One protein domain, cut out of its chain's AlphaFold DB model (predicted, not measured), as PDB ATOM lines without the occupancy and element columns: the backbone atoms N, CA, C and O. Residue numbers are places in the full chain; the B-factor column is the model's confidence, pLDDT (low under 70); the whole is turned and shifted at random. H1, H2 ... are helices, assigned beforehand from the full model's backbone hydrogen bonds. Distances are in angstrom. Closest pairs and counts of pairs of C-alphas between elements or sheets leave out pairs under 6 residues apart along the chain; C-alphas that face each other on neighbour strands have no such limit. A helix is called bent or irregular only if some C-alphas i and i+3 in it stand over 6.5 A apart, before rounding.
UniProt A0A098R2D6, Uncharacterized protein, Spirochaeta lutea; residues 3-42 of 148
ATOM      1  N   SER A   3      37.384  20.105 -25.675       60.59
ATOM      2  CA  SER A   3      38.041  20.197 -24.361       60.59
ATOM      3  C   SER A   3      37.101  20.627 -23.227       60.59
ATOM      4  O   SER A   3      37.228  20.164 -22.097       60.59
ATOM      5  N   ARG A   4      36.095  21.461 -23.527       70.06
ATOM      6  CA  ARG A   4      35.094  21.903 -22.540       70.06
ATOM      7  C   ARG A   4      34.098  20.798 -22.163       70.06
ATOM      8  O   ARG A   4      33.632  20.784 -21.028       70.06
ATOM      9  N   LYS A   5      33.805  19.862 -23.074       70.50
ATOM     10  CA  LYS A   5      32.895  18.730 -22.815       70.50
ATOM     11  C   LYS A   5      33.557  17.676 -21.926       70.50
ATOM     12  O   LYS A   5      32.922  17.182 -21.001       70.50
ATOM     13  N   ILE A   6      34.845  17.406 -22.149       69.81
ATOM     14  CA  ILE A   6      35.633  16.488 -21.313       69.81
ATOM     15  C   ILE A   6      35.744  17.037 -19.886       69.81
ATOM     16  O   ILE A   6      35.481  16.320 -18.924       69.81
ATOM     17  N   LEU A   7      36.036  18.334 -19.738       66.94
ATOM     18  CA  LEU A   7      36.147  18.965 -18.421       66.94
ATOM     19  C   LEU A   7      34.818  18.937 -17.640       66.94
ATOM     20  O   LEU A   7      34.814  18.686 -16.437       66.94
ATOM     21  N   GLN A   8      33.681  19.137 -18.318       67.75
ATOM     22  CA  GLN A   8      32.359  19.040 -17.688       67.75
ATOM     23  C   GLN A   8      31.982  17.602 -17.306       67.75
ATOM     24  O   GLN A   8      31.389  17.400 -16.244       67.75
ATOM     25  N   ALA A   9      32.360  16.606 -18.112       67.06
ATOM     26  CA  ALA A   9      32.164  15.196 -17.775       67.06
ATOM     27  C   ALA A   9      32.978  14.791 -16.531       67.06
ATOM     28  O   ALA A   9      32.445  14.137 -15.634       67.06
ATOM     29  N   PHE A  10      34.228  15.254 -16.421       62.19
ATOM     30  CA  PHE A  10      35.066  15.031 -15.239       62.19
ATOM     31  C   PHE A  10      34.502  15.712 -13.983       62.19
ATOM     32  O   PHE A  10      34.399  15.068 -12.938       62.19
ATOM     33  N   LEU A  11      34.056  16.972 -14.069       62.50
ATOM     34  CA  LEU A  11      33.441  17.666 -12.924       62.50
ATOM     35  C   LEU A  11      32.151  16.984 -12.435       62.50
ATOM     36  O   LEU A  11      31.881  16.958 -11.232       62.50
ATOM     37  N   GLY A  12      31.355  16.420 -13.350       62.12
ATOM     38  CA  GLY A  12      30.155  15.651 -13.007       62.12
ATOM     39  C   GLY A  12      30.469  14.330 -12.298       62.12
ATOM     40  O   GLY A  12      29.722  13.918 -11.409       62.12
ATOM     41  N   LEU A  13      31.593  13.698 -12.647       62.03
ATOM     42  CA  LEU A  13      32.057  12.455 -12.034       62.03
ATOM     43  C   LEU A  13      32.548  12.682 -10.595       62.03
ATOM     44  O   LEU A  13      32.192  11.918  -9.701       62.03
ATOM     45  N   PHE A  14      33.267  13.781 -10.343       59.38
ATOM     46  CA  PHE A  14      33.774  14.128  -9.008       59.38
ATOM     47  C   PHE A  14      32.669  14.420  -7.982       59.38
ATOM     48  O   PHE A  14      32.836  14.112  -6.805       59.38
ATOM     49  N   LYS A  15      31.509  14.938  -8.409       62.12
ATOM     50  CA  LYS A  15      30.364  15.191  -7.511       62.12
ATOM     51  C   LYS A  15      29.721  13.924  -6.939       62.12
ATOM     52  O   LYS A  15      29.016  14.014  -5.939       62.12
ATOM     53  N   LYS A  16      29.929  12.764  -7.569       63.81
ATOM     54  CA  LYS A  16      29.352  11.480  -7.138       63.81
ATOM     55  C   LYS A  16      30.284  10.659  -6.254       63.81
ATOM     56  O   LYS A  16      29.869   9.613  -5.767       63.81
ATOM     57  N   ILE A  17      31.525  11.101  -6.055       68.88
ATOM     58  CA  ILE A  17      32.486  10.368  -5.238       68.88
ATOM     59  C   ILE A  17      32.169  10.673  -3.768       68.88
ATOM     60  O   ILE A  17      32.337  11.817  -3.339       68.88
ATOM     61  N   PRO A  18      31.690   9.698  -2.970       77.19
ATOM     62  CA  PRO A  18      31.491   9.911  -1.545       77.19
ATOM     63  C   PRO A  18      32.811  10.330  -0.900       77.19
ATOM     64  O   PRO A  18      33.859   9.748  -1.178       77.19
ATOM     65  N   LEU A  19      32.750  11.309   0.006       73.38
ATOM     66  CA  LEU A  19      33.904  11.894   0.705       73.38
ATOM     67  C   LEU A  19      34.851  10.831   1.309       73.38
ATOM     68  O   LEU A  19      36.059  11.031   1.394       73.38
ATOM     69  N   ARG A  20      34.303   9.659   1.658       76.44
ATOM     70  CA  ARG A  20      35.039   8.482   2.138       76.44
ATOM     71  C   ARG A  20      36.065   7.957   1.127       76.44
ATOM     72  O   ARG A  20      37.174   7.632   1.523       76.44
ATOM     73  N   ILE A  21      35.733   7.916  -0.165       83.25
ATOM     74  CA  ILE A  21      36.641   7.441  -1.225       83.25
ATOM     75  C   ILE A  21      37.805   8.411  -1.414       83.25
ATOM     76  O   ILE A  21      38.939   7.972  -1.564       83.25
ATOM     77  N   ILE A  22      37.551   9.721  -1.331       82.94
ATOM     78  CA  ILE A  22      38.623  10.726  -1.362       82.94
ATOM     79  C   ILE A  22      39.575  10.499  -0.179       82.94
ATOM     80  O   ILE A  22      40.788  10.491  -0.368       82.94
ATOM     81  N   GLY A  23      39.031  10.219   1.011       85.38
ATOM     82  CA  GLY A  23      39.820   9.840   2.186       85.38
ATOM     83  C   GLY A  23      40.692   8.602   1.954       85.38
ATOM     84  O   GLY A  23      41.883   8.639   2.253       85.38
ATOM     85  N   PHE A  24      40.142   7.536   1.363       90.81
ATOM     86  CA  PHE A  24      40.907   6.326   1.038       90.81
ATOM     87  C   PHE A  24      42.004   6.571  -0.002       90.81
ATOM     88  O   PHE A  24      43.098   6.031   0.141       90.81
ATOM     89  N   ILE A  25      41.746   7.403  -1.015       89.69
ATOM     90  CA  ILE A  25      42.746   7.756  -2.030       89.69
ATOM     91  C   ILE A  25      43.898   8.532  -1.385       89.69
ATOM     92  O   ILE A  25      45.058   8.180  -1.581       89.69
ATOM     93  N   VAL A  26      43.595   9.554  -0.577       93.19
ATOM     94  CA  VAL A  26      44.618  10.348   0.122       93.19
ATOM     95  C   VAL A  26      45.423   9.473   1.085       93.19
ATOM     96  O   VAL A  26      46.650   9.538   1.080       93.19
ATOM     97  N   LEU A  27      44.756   8.615   1.862       94.75
ATOM     98  CA  LEU A  27      45.413   7.691   2.785       94.75
ATOM     99  C   LEU A  27      46.314   6.692   2.046       94.75
ATOM    100  O   LEU A  27      47.443   6.461   2.469       94.75
ATOM    101  N   GLY A  28      45.846   6.139   0.924       94.75
ATOM    102  CA  GLY A  28      46.620   5.215   0.096       94.75
ATOM    103  C   GLY A  28      47.876   5.861  -0.489       94.75
ATOM    104  O   GLY A  28      48.956   5.277  -0.424       94.75
ATOM    105  N   VAL A  29      47.768   7.096  -0.991       95.12
ATOM    106  CA  VAL A  29      48.927   7.861  -1.482       95.12
ATOM    107  C   VAL A  29      49.917   8.137  -0.347       95.12
ATOM    108  O   VAL A  29      51.122   7.985  -0.537       95.12
ATOM    109  N   LEU A  30      49.428   8.488   0.844       95.44
ATOM    110  CA  LEU A  30      50.272   8.786   2.001       95.44
ATOM    111  C   LEU A  30      51.023   7.542   2.503       95.44
ATOM    112  O   LEU A  30      52.220   7.621   2.781       95.44
ATOM    113  N   LEU A  31      50.358   6.383   2.530       94.69
ATOM    114  CA  LEU A  31      50.985   5.095   2.846       94.69
ATOM    115  C   LEU A  31      52.043   4.695   1.813       94.69
ATOM    116  O   LEU A  31      53.108   4.207   2.187       94.69
ATOM    117  N   LEU A  32      51.784   4.935   0.527       94.31
ATOM    118  CA  LEU A  32      52.739   4.640  -0.540       94.31
ATOM    119  C   LEU A  32      53.995   5.511  -0.416       94.31
ATOM    120  O   LEU A  32      55.110   4.996  -0.491       94.31
ATOM    121  N   VAL A  33      53.835   6.812  -0.161       92.50
ATOM    122  CA  VAL A  33      54.964   7.722   0.093       92.50
ATOM    123  C   VAL A  33      55.755   7.279   1.324       92.50
ATOM    124  O   VAL A  33      56.982   7.220   1.269       92.50
ATOM    125  N   PHE A  34      55.069   6.913   2.409       91.00
ATOM    126  CA  PHE A  34      55.709   6.415   3.625       91.00
ATOM    127  C   PHE A  34      56.531   5.143   3.364       91.00
ATOM    128  O   PHE A  34      57.692   5.073   3.760       91.00
ATOM    129  N   MET A  35      55.982   4.182   2.615       89.88
ATOM    130  CA  MET A  35      56.698   2.971   2.195       89.88
ATOM    131  C   MET A  35      57.943   3.280   1.358       89.88
ATOM    132  O   MET A  35      59.005   2.709   1.599       89.88
ATOM    133  N   VAL A  36      57.859   4.221   0.413       89.00
ATOM    134  CA  VAL A  36      59.015   4.632  -0.404       89.00
ATOM    135  C   VAL A  36      60.113   5.277   0.449       89.00
ATOM    136  O   VAL A  36      61.297   5.053   0.192       89.00
ATOM    137  N   ILE A  37      59.745   6.058   1.469       85.19
ATOM    138  CA  ILE A  37      60.703   6.661   2.405       85.19
ATOM    139  C   ILE A  37      61.403   5.575   3.231       85.19
ATOM    140  O   ILE A  37      62.629   5.598   3.332       85.19
ATOM    141  N   LEU A  38      60.655   4.600   3.757       82.00
ATOM    142  CA  LEU A  38      61.230   3.471   4.495       82.00
ATOM    143  C   LEU A  38      62.208   2.664   3.631       82.00
ATOM    144  O   LEU A  38      63.321   2.381   4.064       82.00
ATOM    145  N   MET A  39      61.843   2.376   2.380       77.88
ATOM    146  CA  MET A  39      62.710   1.647   1.447       77.88
ATOM    147  C   MET A  39      63.980   2.430   1.074       77.88
ATOM    148  O   MET A  39      65.029   1.828   0.851       77.88
ATOM    149  N   ARG A  40      63.929   3.770   1.042       67.12
ATOM    150  CA  ARG A  40      65.113   4.621   0.816       67.12
ATOM    151  C   ARG A  40      66.030   4.747   2.037       67.12
ATOM    152  O   ARG A  40      67.210   5.036   1.860       67.12
ATOM    153  N   GLY A  41      65.524   4.525   3.249       53.81
ATOM    154  CA  GLY A  41      66.318   4.556   4.483       53.81
ATOM    155  C   GLY A  41      67.256   3.356   4.660       53.81
ATOM    156  O   GLY A  41      68.211   3.445   5.425       53.81
ATOM    157  N   CYS A  42      67.032   2.258   3.931       49.66
ATOM    158  CA  CYS A  42      67.793   1.011   4.079       49.66
ATOM    159  C   CYS A  42      69.022   0.889   3.160       49.66
ATOM    160  O   CYS A  42      69.700  -0.135   3.186       49.66
TER     161      CYS A  42
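AT A GLANCE: This is residues 3 to 42 of the 148 residues of an uncharacterized protein of Spirochaeta lutea (UniProt A0A098R2D6). Two helices make an open L: a short arm, H1, and a longer arm, H2, joined at the corner by the tight link of residues 15 to 18, with nothing packed in the angle between them. The L is flat, and its C-alphas span 47 by 25 by 5 A along their three main axes. The printed part has 40 residues with two named helices, H1 then H2, and no named strand; the class is all helix. The whole is extended, with a radius of gyration of the C-alphas of 15.7 A.

IN THESE COORDINATES: H1 holds residues 3 to 14 and measures 17.1 A from its first to its last C-alpha. It begins at C-alpha 3, at (38.041, 20.197, -24.361), and ends at C-alpha 14, at (33.774, 14.128, -9.008), running mainly along z. H2 holds residues 19 to 41 and measures 33.4 A. It runs mainly along x, from C-alpha 19 at (33.904, 11.894, 0.705) to C-alpha 41 at (66.318, 4.556, 4.483). Neither helix is bent or irregular.

HOW THE PARTS SIT: H1 and H2 are apart, with no C-alpha of the one within 8 A of the other. Residues 3 to 13 of H1 stand free, and so do residues 15 to 21, of which 19 to 21 belong to H2, and residues 23 to 42, of which 23 to 41 belong to H2. In H1 and H2 every backbone O i to N i+4 pair is within hydrogen-bond range.

THE WHOLE: The two C-alphas farthest apart are those of Lys 5 and Cys 42, at 47.5 A. The printed part has no cut and no long link. The mean pLDDT of the printed part is 76.9, that of H1 65 and that of H2 86. Confidence is under 70 at residue 3, residues 6 to 17 and residues 40 to 42 of this predicted model.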